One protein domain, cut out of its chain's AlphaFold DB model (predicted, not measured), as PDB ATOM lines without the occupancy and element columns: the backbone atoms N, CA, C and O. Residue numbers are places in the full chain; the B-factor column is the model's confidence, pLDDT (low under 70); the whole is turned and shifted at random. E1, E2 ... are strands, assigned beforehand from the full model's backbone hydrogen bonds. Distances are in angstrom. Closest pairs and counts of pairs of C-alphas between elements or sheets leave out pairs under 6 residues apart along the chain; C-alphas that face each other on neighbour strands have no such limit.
ATOM      1  N   PHE A 587     206.062 133.133 168.994       89.31
ATOM      2  CA  PHE A 587     206.039 133.592 170.387       89.31
ATOM      3  C   PHE A 587     204.993 132.819 171.196       89.31
ATOM      4  O   PHE A 587     203.805 132.850 170.875       89.31
ATOM      5  N   VAL A 588     205.426 132.096 172.234       87.88
ATOM      6  CA  VAL A 588     204.544 131.279 173.085       87.88
ATOM      7  C   VAL A 588     204.644 131.752 174.530       87.88
ATOM      8  O   VAL A 588     205.697 131.632 175.151       87.88
ATOM      9  N   LEU A 589     203.527 132.227 175.075       88.62
ATOM     10  CA  LEU A 589     203.344 132.537 176.487       88.62
ATOM     11  C   LEU A 589     202.480 131.443 177.127       88.62
ATOM     12  O   LEU A 589     201.309 131.285 176.785       88.62
ATOM     13  N   ARG A 590     203.054 130.682 178.063       86.38
ATOM     14  CA  ARG A 590     202.379 129.568 178.743       86.38
ATOM     15  C   ARG A 590     202.302 129.818 180.245       86.38
ATOM     16  O   ARG A 590     203.329 130.027 180.883       86.38
ATOM     17  N   VAL A 591     201.103 129.696 180.808       84.56
ATOM     18  CA  VAL A 591     200.849 129.697 182.256       84.56
ATOM     19  C   VAL A 591     200.389 128.293 182.657       84.56
ATOM     20  O   VAL A 591     199.359 127.825 182.180       84.56
ATOM     21  N   THR A 592     201.160 127.571 183.477       82.19
ATOM     22  CA  THR A 592     200.879 126.160 183.813       82.19
ATOM     23  C   THR A 592     201.220 125.820 185.263       82.19
ATOM     24  O   THR A 592     202.127 126.417 185.839       82.19
ATOM     25  N   ASP A 593     200.502 124.854 185.838       81.00
ATOM     26  CA  ASP A 593     200.775 124.258 187.154       81.00
ATOM     27  C   ASP A 593     201.875 123.174 187.100       81.00
ATOM     28  O   ASP A 593     202.652 123.019 188.044       81.00
ATOM     29  N   GLY A 594     202.003 122.466 185.976       81.25
ATOM     30  CA  GLY A 594     203.062 121.493 185.696       81.25
ATOM     31  C   GLY A 594     204.269 122.093 184.968       81.25
ATOM     32  O   GLY A 594     204.484 121.816 183.787       81.25
ATOM     33  N   LEU A 595     205.083 122.896 185.659       84.19
ATOM     34  CA  LEU A 595     206.319 123.458 185.093       84.19
ATOM     35  C   LEU A 595     207.312 122.355 184.670       84.19
ATOM     36  O   LEU A 595     207.531 121.382 185.396       84.19
ATOM     37  N   THR A 596     207.980 122.537 183.525       88.25
ATOM     38  CA  THR A 596     209.088 121.662 183.110       88.25
ATOM     39  C   THR A 596     210.203 121.715 184.153       88.25
ATOM     40  O   THR A 596     210.757 122.779 184.427       88.25
ATOM     41  N   ARG A 597     210.562 120.565 184.733       90.12
ATOM     42  CA  ARG A 597     211.665 120.483 185.701       90.12
ATOM     43  C   ARG A 597     213.008 120.593 184.985       90.12
ATOM     44  O   ARG A 597     213.258 119.857 184.031       90.12
ATOM     45  N   ALA A 598     213.893 121.457 185.481       86.94
ATOM     46  CA  ALA A 598     215.285 121.488 185.038       86.94
ATOM     47  C   ALA A 598     215.944 120.109 185.269       86.94
ATOM     48  O   ALA A 598     215.646 119.463 186.279       86.94
ATOM     49  N   PRO A 599     216.808 119.622 184.356       82.69
ATOM     50  CA  PRO A 599     217.365 120.278 183.162       82.69
ATOM     51  C   PRO A 599     216.510 120.130 181.883       82.69
ATOM     52  O   PRO A 599     217.006 120.362 180.784       82.69
ATOM     53  N   GLY A 600     215.255 119.686 181.991       85.75
ATOM     54  CA  GLY A 600     214.378 119.506 180.837       85.75
ATOM     55  C   GLY A 600     214.100 120.822 180.103       85.75
ATOM     56  O   GLY A 600     213.793 121.839 180.726       85.75
ATOM     57  N   ARG A 601     214.168 120.795 178.767       85.25
ATOM     58  CA  ARG A 601     213.814 121.932 177.904       85.25
ATOM     59  C   ARG A 601     212.296 121.968 177.678       85.25
ATOM     60  O   ARG A 601     211.745 120.963 177.226       85.25
ATOM     61  N   PRO A 602     211.607 123.097 177.926       85.94
ATOM     62  CA  PRO A 602     210.212 123.255 177.529       85.94
ATOM     63  C   PRO A 602     210.060 123.091 176.016       85.94
ATOM     64  O   PRO A 602     210.714 123.792 175.243       85.94
ATOM     65  N   GLN A 603     209.192 122.168 175.600       81.69
ATOM     66  CA  GLN A 603     208.832 122.004 174.198       81.69
ATOM     67  C   GLN A 603     207.550 122.792 173.912       81.69
ATOM     68  O   GLN A 603     206.556 122.675 174.652       81.69
ATOM     69  N   PRO A 604     207.556 123.644 172.882       72.69
ATOM     70  CA  PRO A 604     206.334 124.274 172.423       72.69
ATOM     71  C   PRO A 604     205.475 123.223 171.688       72.69
ATOM     72  O   PRO A 604     206.020 122.377 170.991       72.69
ATOM     73  N   GLY A 605     204.152 123.237 171.887       68.25
ATOM     74  CA  GLY A 605     203.257 122.236 171.284       68.25
ATOM     75  C   GLY A 605     203.162 122.346 169.755       68.25
ATOM     76  O   GLY A 605     203.575 123.358 169.172       68.25
ATOM     77  N   ASP A 606     202.585 121.324 169.122       66.81
ATOM     78  CA  ASP A 606     202.489 121.201 167.656       66.81
ATOM     79  C   ASP A 606     201.397 122.094 167.032       66.81
ATOM     80  O   ASP A 606     201.387 122.352 165.831       66.81
ATOM     81  N   ASP A 607     200.505 122.653 167.849       63.88
ATOM     82  CA  ASP A 607     199.232 123.223 167.392       63.88
ATOM     83  C   ASP A 607     199.314 124.651 166.812       63.88
ATOM     84  O   ASP A 607     198.284 125.319 166.669       63.88
ATOM     85  N   ALA A 608     200.509 125.191 166.553       66.81
ATOM     86  CA  ALA A 608     200.676 126.547 166.017       66.81
ATOM     87  C   ALA A 608     201.912 126.672 165.117       66.81
ATOM     88  O   ALA A 608     203.041 126.487 165.578       66.81
ATOM     89  N   ALA A 609     201.684 127.029 163.851       74.50
ATOM     90  CA  ALA A 609     202.724 127.241 162.846       74.50
ATOM     91  C   ALA A 609     203.592 128.482 163.137       74.50
ATOM     92  O   ALA A 609     203.259 129.310 163.990       74.50
ATOM     93  N   ALA A 610     204.702 128.624 162.410       79.06
ATOM     94  CA  ALA A 610     205.491 129.857 162.398       79.06
ATOM     95  C   ALA A 610     204.624 131.078 162.019       79.06
ATOM     96  O   ALA A 610     203.632 130.949 161.302       79.06
ATOM     97  N   GLY A 611     204.988 132.256 162.526       80.88
ATOM     98  CA  GLY A 611     204.229 133.499 162.371       80.88
ATOM     99  C   GLY A 611     203.028 133.620 163.313       80.88
ATOM    100  O   GLY A 611     202.090 134.350 163.003       80.88
ATOM    101  N   SER A 612     203.011 132.886 164.432       85.12
ATOM    102  CA  SER A 612     201.916 132.933 165.408       85.12
ATOM    103  C   SER A 612     202.349 133.413 166.795       85.12
ATOM    104  O   SER A 612     203.486 133.193 167.231       85.12
ATOM    105  N   VAL A 613     201.400 134.034 167.499       87.75
ATOM    106  CA  VAL A 613     201.473 134.325 168.935       87.75
ATOM    107  C   VAL A 613     200.463 133.436 169.646       87.75
ATOM    108  O   VAL A 613     199.275 133.459 169.323       87.75
ATOM    109  N   VAL A 614     200.930 132.645 170.610       86.44
ATOM    110  CA  VAL A 614     200.088 131.745 171.405       86.44
ATOM    111  C   VAL A 614     200.159 132.153 172.866       86.44
ATOM    112  O   VAL A 614     201.244 132.193 173.441       86.44
ATOM    113  N   ILE A 615     199.002 132.398 173.474       88.44
ATOM    114  CA  ILE A 615     198.848 132.565 174.918       88.44
ATOM    115  C   ILE A 615     197.993 131.399 175.405       88.44
ATOM    116  O   ILE A 615     196.860 131.251 174.954       88.44
ATOM    117  N   GLU A 616     198.523 130.548 176.281       86.38
ATOM    118  CA  GLU A 616     197.809 129.362 176.770       86.38
ATOM    119  C   GLU A 616     197.908 129.183 178.289       86.38
ATOM    120  O   GLU A 616     198.959 129.413 178.896       86.38
ATOM    121  N   SER A 617     196.809 128.725 178.896       82.81
ATOM    122  CA  SER A 617     196.750 128.284 180.288       82.81
ATOM    123  C   SER A 617     196.501 126.782 180.353       82.81
ATOM    124  O   SER A 617     195.467 126.296 179.897       82.81
ATOM    125  N   ARG A 618     197.455 126.042 180.923       70.81
ATOM    126  CA  ARG A 618     197.377 124.591 181.118       70.81
ATOM    127  C   ARG A 618     197.341 124.302 182.616       70.81
ATOM    128  O   ARG A 618     198.397 124.203 183.238       70.81
ATOM    129  N   SER A 619     196.137 124.228 183.173       64.12
ATOM    130  CA  SER A 619     195.907 123.587 184.476       64.12
ATOM    131  C   SER A 619     195.661 122.097 184.241       64.12
ATOM    132  O   SER A 619     195.262 121.738 183.136       64.12
ATOM    133  N   GLY A 620     195.888 121.229 185.226       57.88
ATOM    134  CA  GLY A 620     195.700 119.771 185.124       57.88
ATOM    135  C   GLY A 620     194.296 119.260 184.735       57.88
ATOM    136  O   GLY A 620     194.041 118.068 184.877       57.88
ATOM    137  N   ALA A 621     193.388 120.124 184.272       57.47
ATOM    138  CA  ALA A 621     192.105 119.785 183.665       57.47
ATOM    139  C   ALA A 621     192.221 119.645 182.132       57.47
ATOM    140  O   ALA A 621     192.994 120.349 181.486       57.47
ATOM    141  N   ASP A 622     191.380 118.797 181.534       59.22
ATOM    142  CA  ASP A 622     191.359 118.492 180.088       59.22
ATOM    143  C   ASP A 622     191.022 119.689 179.172       59.22
ATOM    144  O   ASP A 622     191.004 119.555 177.948       59.22
ATOM    145  N   THR A 623     190.732 120.872 179.722       63.09
ATOM    146  CA  THR A 623     190.340 122.057 178.946       63.09
ATOM    147  C   THR A 623     191.343 123.195 179.126       63.09
ATOM    148  O   THR A 623     191.490 123.761 180.208       63.09
ATOM    149  N   VAL A 624     192.029 123.543 178.035       74.25
ATOM    150  CA  VAL A 624     193.055 124.594 177.965       74.25
ATOM    151  C   VAL A 624     192.405 125.889 177.479       74.25
ATOM    152  O   VAL A 624     191.818 125.916 176.398       74.25
ATOM    153  N   ALA A 625     192.522 126.976 178.247       84.62
ATOM    154  CA  ALA A 625     192.186 128.307 177.741       84.62
ATOM    155  C   ALA A 625     193.326 128.797 176.842       84.62
ATOM    156  O   ALA A 625     194.497 128.728 177.228       84.62
ATOM    157  N   ARG A 626     193.006 129.270 175.636       87.06
ATOM    158  CA  ARG A 626     194.011 129.584 174.617       87.06
ATOM    159  C   ARG A 626     193.573 130.721 173.704       87.06
ATOM    160  O   ARG A 626     192.447 130.728 173.211       87.06
ATOM    161  N   ILE A 627     194.503 131.632 173.438       89.31
ATOM    162  CA  ILE A 627     194.408 132.694 172.437       89.31
ATOM    163  C   ILE A 627     195.512 132.455 171.403       89.31
ATOM    164  O   ILE A 627     196.680 132.302 171.761       89.31
ATOM    165  N   VAL A 628     195.150 132.409 170.121       88.31
ATOM    166  CA  VAL A 628     196.088 132.250 169.001       88.31
ATOM    167  C   VAL A 628     195.890 133.383 168.012       88.31
ATOM    168  O   VAL A 628     194.814 133.498 167.426       88.31
ATOM    169  N   LEU A 629     196.933 134.179 167.797       89.31
ATOM    170  CA  LEU A 629     197.020 135.138 166.701       89.31
ATOM    171  C   LEU A 629     197.852 134.481 165.603       89.31
ATOM    172  O   LEU A 629     198.978 134.048 165.861       89.31
ATOM    173  N   LYS A 630     197.300 134.366 164.397       87.38
ATOM    174  CA  LYS A 630     197.974 133.750 163.249       87.38
ATOM    175  C   LYS A 630     198.494 134.812 162.282       87.38
ATOM    176  O   LYS A 630     197.962 135.918 162.216       87.38
ATOM    177  N   GLY A 631     199.483 134.439 161.473       81.00
ATOM    178  CA  GLY A 631     200.076 135.325 160.465       81.00
ATOM    179  C   GLY A 631     199.118 135.760 159.349       81.00
ATOM    180  O   GLY A 631     199.378 136.756 158.686       81.00
ATOM    181  N   ASP A 632     197.989 135.067 159.164       87.31
ATOM    182  CA  ASP A 632     196.914 135.469 158.243       87.31
ATOM    183  C   ASP A 632     195.973 136.545 158.830       87.31
ATOM    184  O   ASP A 632     194.996 136.931 158.190       87.31
ATOM    185  N   GLY A 633     196.249 137.017 160.050       84.44
ATOM    186  CA  GLY A 633     195.439 137.993 160.776       84.44
ATOM    187  C   GLY A 633     194.252 137.389 161.529       84.44
ATOM    188  O   GLY A 633     193.522 138.123 162.195       84.44
ATOM    189  N   SER A 634     194.036 136.071 161.461       88.31
ATOM    190  CA  SER A 634     192.967 135.425 162.221       88.31
ATOM    191  C   SER A 634     193.318 135.297 163.705       88.31
ATOM    192  O   SER A 634     194.449 134.981 164.087       88.31
ATOM    193  N   ILE A 635     192.311 135.521 164.552       91.19
ATOM    194  CA  ILE A 635     192.402 135.386 166.007       91.19
ATOM    195  C   ILE A 635     191.437 134.288 166.440       91.19
ATOM    196  O   ILE A 635     190.264 134.298 166.073       91.19
ATOM    197  N   THR A 636     191.929 133.320 167.209       89.94
ATOM    198  CA  THR A 636     191.110 132.259 167.808       89.94
ATOM    199  C   THR A 636     191.212 132.340 169.323       89.94
ATOM    200  O   THR A 636     192.313 132.252 169.861       89.94
ATOM    201  N   VAL A 637     190.071 132.488 169.998       91.06
ATOM    202  CA  VAL A 637     189.958 132.436 171.461       91.06
ATOM    203  C   VAL A 637     189.138 131.205 171.825       91.06
ATOM    204  O   VAL A 637     188.039 131.014 171.309       91.06
ATOM    205  N   THR A 638     189.684 130.355 172.686       88.44
ATOM    206  CA  THR A 638     189.060 129.109 173.146       88.44
ATOM    207  C   THR A 638     189.165 129.006 174.659       88.44
ATOM    208  O   THR A 638     190.184 129.381 175.238       88.44
ATOM    209  N   GLY A 639     188.120 128.496 175.295       87.62
ATOM    210  CA  GLY A 639     188.057 128.285 176.735       87.62
ATOM    211  C   GLY A 639     186.669 127.802 177.146       87.62
ATOM    212  O   GLY A 639     185.742 127.824 176.339       87.62
ATOM    213  N   THR A 640     186.532 127.371 178.399       86.94
ATOM    214  CA  THR A 640     185.250 126.912 178.963       86.94
ATOM    215  C   THR A 640     184.229 128.047 179.086       86.94
ATOM    216  O   THR A 640     183.035 127.821 178.933       86.94
ATOM    217  N   SER A 641     184.697 129.267 179.354       85.25
ATOM    218  CA  SER A 641     183.894 130.490 179.382       85.25
ATOM    219  C   SER A 641     184.733 131.658 178.865       85.25
ATOM    220  O   SER A 641     185.937 131.713 179.122       85.25
ATOM    221  N   ILE A 642     184.105 132.572 178.122       89.56
ATOM    222  CA  ILE A 642     184.710 133.811 177.624       89.56
ATOM    223  C   ILE A 642     183.748 134.945 177.973       89.56
ATOM    224  O   ILE A 642     182.618 134.971 177.488       89.56
ATOM    225  N   THR A 643     184.199 135.883 178.801       89.69
ATOM    226  CA  THR A 643     183.421 137.056 179.216       89.69
ATOM    227  C   THR A 643     184.090 138.314 178.680       89.69
ATOM    228  O   THR A 643     185.295 138.493 178.848       89.69
ATOM    229  N   PHE A 644     183.308 139.184 178.044       88.94
ATOM    230  CA  PHE A 644     183.727 140.528 177.661       88.94
ATOM    231  C   PHE A 644     182.987 141.522 178.558       88.94
ATOM    232  O   PHE A 644     181.760 141.561 178.542       88.94
ATOM    233  N   GLU A 645     183.726 142.300 179.344       90.31
ATOM    234  CA  GLU A 645     183.190 143.344 180.221       90.31
ATOM    235  C   GLU A 645     183.803 144.683 179.797       90.31
ATOM    236  O   GLU A 645     185.025 144.801 179.692       90.31
ATOM    237  N   ALA A 646     182.962 145.674 179.506       90.56
ATOM    238  CA  ALA A 646     183.377 147.020 179.120       90.56
ATOM    239  C   ALA A 646     182.618 148.049 179.962       90.56
ATOM    240  O   ALA A 646     181.447 147.843 180.270       90.56
ATOM    241  N   GLN A 647     183.287 149.146 180.335       91.69
ATOM    242  CA  GLN A 647     182.646 150.246 181.068       91.69
ATOM    243  C   GLN A 647     181.694 151.059 180.182       91.69
ATOM    244  O   GLN A 647     180.670 151.519 180.678       91.69
ATOM    245  N   ASP A 648     182.029 151.194 178.895       93.75
ATOM    246  CA  ASP A 648     181.242 151.938 177.911       93.75
ATOM    247  C   ASP A 648     180.589 150.971 176.900       93.75
ATOM    248  O   ASP A 648     179.515 150.445 177.167       93.75
ATOM    249  N   ASP A 649     181.252 150.670 175.774       90.62
ATOM    250  CA  ASP A 649     180.686 149.864 174.680       90.62
ATOM    251  C   ASP A 649     181.602 148.702 174.246       90.62
ATOM    252  O   ASP A 649     182.831 148.801 174.273       90.62
ATOM    253  N   ILE A 650     181.004 147.615 173.737       91.75
ATOM    254  CA  ILE A 650     181.694 146.564 172.965       91.75
ATOM    255  C   ILE A 650     181.243 146.662 171.501       91.75
ATOM    256  O   ILE A 650     180.107 146.327 171.171       91.75
ATOM    257  N   ALA A 651     182.136 147.073 170.596       89.50
ATOM    258  CA  ALA A 651     181.834 147.199 169.167       89.50
ATOM    259  C   ALA A 651     182.386 146.017 168.346       89.50
ATOM    260  O   ALA A 651     183.593 145.778 168.312       89.50
ATOM    261  N   LEU A 652     181.513 145.311 167.618       90.62
ATOM    262  CA  LEU A 652     181.879 144.210 166.715       90.62
ATOM    263  C   LEU A 652     181.673 144.613 165.246       90.62
ATOM    264  O   LEU A 652     180.605 144.414 164.670       90.62
ATOM    265  N   ASN A 653     182.717 145.158 164.620       89.62
ATOM    266  CA  ASN A 653     182.672 145.625 163.232       89.62
ATOM    267  C   ASN A 653     183.157 144.541 162.261       89.62
ATOM    268  O   ASN A 653     184.357 144.374 162.042       89.62
ATOM    269  N   ALA A 654     182.226 143.806 161.651       91.06
ATOM    270  CA  ALA A 654     182.538 142.760 160.679       91.06
ATOM    271  C   ALA A 654     181.504 142.696 159.549       91.06
ATOM    272  O   ALA A 654     180.337 143.027 159.737       91.06
ATOM    273  N   LYS A 655     181.911 142.182 158.377       92.69
ATOM    274  CA  LYS A 655     180.972 141.889 157.275       92.69
ATOM    275  C   LYS A 655     179.891 140.886 157.692       92.69
ATOM    276  O   LYS A 655     178.792 140.935 157.161       92.69
ATOM    277  N   ASN A 656     180.228 139.954 158.587       90.75
ATOM    278  CA  ASN A 656     179.318 138.956 159.140       90.75
ATOM    279  C   ASN A 656     179.730 138.616 160.576       90.75
ATOM    280  O   ASN A 656     180.900 138.319 160.813       90.75
ATOM    281  N   VAL A 657     178.762 138.558 161.489       91.00
ATOM    282  CA  VAL A 657     178.914 137.978 162.832       91.00
ATOM    283  C   VAL A 657     178.065 136.708 162.883       91.00
ATOM    284  O   VAL A 657     176.893 136.734 162.513       91.00
ATOM    285  N   ARG A 658     178.655 135.572 163.274       90.19
ATOM    286  CA  ARG A 658     177.959 134.276 163.358       90.19
ATOM    287  C   ARG A 658     178.067 133.719 164.769       90.19
ATOM    288  O   ARG A 658     179.176 133.470 165.233       90.19
ATOM    289  N   VAL A 659     176.924 133.455 165.393       88.62
ATOM    290  CA  VAL A 659     176.824 132.775 166.690       88.62
ATOM    291  C   VAL A 659     176.316 131.358 166.444       88.62
ATOM    292  O   VAL A 659     175.326 131.163 165.739       88.62
ATOM    293  N   LYS A 660     177.027 130.361 166.973       87.69
ATOM    294  CA  LYS A 660     176.615 128.956 166.941       87.69
ATOM    295  C   LYS A 660     176.440 128.487 168.375       87.69
ATOM    296  O   LYS A 660     177.408 128.473 169.126       87.69
ATOM    297  N   LEU A 661     175.216 128.122 168.715       87.75
ATOM    298  CA  LEU A 661     174.862 127.525 169.995       87.75
ATOM    299  C   LEU A 661     174.790 126.006 169.808       87.75
ATOM    300  O   LEU A 661     174.517 125.532 168.699       87.75
ATOM    301  N   ASP A 662     175.067 125.244 170.862       86.88
ATOM    302  CA  ASP A 662     174.759 123.814 170.858       86.88
ATOM    303  C   ASP A 662     173.230 123.589 170.908       86.88
ATOM    304  O   ASP A 662     172.448 124.539 170.937       86.88
ATOM    305  N   ALA A 663     172.780 122.331 170.895       84.38
ATOM    306  CA  ALA A 663     171.351 121.993 170.871       84.38
ATOM    307  C   ALA A 663     170.547 122.519 172.085       84.38
ATOM    308  O   ALA A 663     169.316 122.483 172.051       84.38
ATOM    309  N   HIS A 664     171.225 122.986 173.140       84.50
ATOM    310  CA  HIS A 664     170.632 123.469 174.385       84.50
ATOM    311  C   HIS A 664     171.073 124.896 174.766       84.50
ATOM    312  O   HIS A 664     170.637 125.403 175.798       84.50
ATOM    313  N   GLY A 665     171.913 125.549 173.963       84.44
ATOM    314  CA  GLY A 665     172.447 126.875 174.252       84.44
ATOM    315  C   GLY A 665     171.434 127.988 173.991       84.44
ATOM    316  O   GLY A 665     170.636 127.920 173.055       84.44
ATOM    317  N   THR A 666     171.498 129.046 174.800       84.94
ATOM    318  CA  THR A 666     170.703 130.273 174.638       84.94
ATOM    319  C   THR A 666     171.602 131.459 174.282       84.94
ATOM    320  O   THR A 666     172.788 131.483 174.610       84.94
ATOM    321  N   MET A 667     171.044 132.440 173.568       88.25
ATOM    322  CA  MET A 667     171.652 133.758 173.379       88.25
ATOM    323  C   MET A 667     170.683 134.789 173.944       88.25
ATOM    324  O   MET A 667     169.668 135.089 173.316       88.25
ATOM    325  N   ASP A 668     171.012 135.311 175.120       81.44
ATOM    326  CA  ASP A 668     170.221 136.330 175.797       81.44
ATOM    327  C   ASP A 668     170.809 137.712 175.478       81.44
ATOM    328  O   ASP A 668     171.983 137.976 175.738       81.44
ATOM    329  N   VAL A 669     170.001 138.583 174.867       79.31
ATOM    330  CA  VAL A 669     170.349 139.982 174.569       79.31
ATOM    331  C   VAL A 669     169.362 140.859 175.329       79.31
ATOM    332  O   VAL A 669     168.170 140.837 175.019       79.31
ATOM    333  N   SER A 670     169.850 141.568 176.348       66.94
ATOM    334  CA  SER A 670     169.058 142.426 177.240       66.94
ATOM    335  C   SER A 670     169.323 143.902 177.019       66.94
ATOM    336  O   SER A 670     170.525 144.232 176.894       66.94
TER     337      SER A 670
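What this domain is: This is residues 587 to 670 of the 670 residues of an uncharacterized protein of Kutzneria buriramensis (UniProt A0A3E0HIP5). With little regular structure, the model is one small, nearly flat wall of four strands with loops sticking out beyond both edges: residues 596 to 603 beyond E1, residues 643 to 658 and 660 to 666 beyond E4. The printed part has 84 residues, and the named elements, all strand, hold only 22 of them; along the chain and across the mixed sheet the order is E1 E2 E3 E4. The whole is loose, with a radius of gyration of the C-alphas of 16.7 A, and spans 53 by 31 by 29 A.

How they stand to each other: E1, residues 587 to 592, is an edge strand, parallel to E2, residues 612 to 618, at 4 degrees; N 589 and O 614 are 2.8 A apart. E2, E3, residues 625 to 629, and E4, residues 635 to 638, form a meander, each strand the antiparallel neighbour of the one before. In the hairpin E2 and E3, at 176 degrees, N 627 and O 615 are 2.8 A apart; in the hairpin E3 and E4, at 174 degrees, N 638 and O 626 are 2.8 A apart. E1 and E4 are apart.

Where its parts are: From first to last C-alpha E1 measures 16.2 A, E2 18.4 A, E3 13.9 A and E4 10.1 A. C-alpha 587 is at (206.039, 133.592, 170.387), C-alpha 638 at (189.060, 129.109, 173.146).

The domain as a whole: The C-alphas farthest apart, of Pro 599 and Ser 670, the chain's last residue, are 53.5 A apart. The printed part has no cut; the link E1 to E2 is long. Residues 605 to 608, 619 to 623 and 670 have pLDDT under 70.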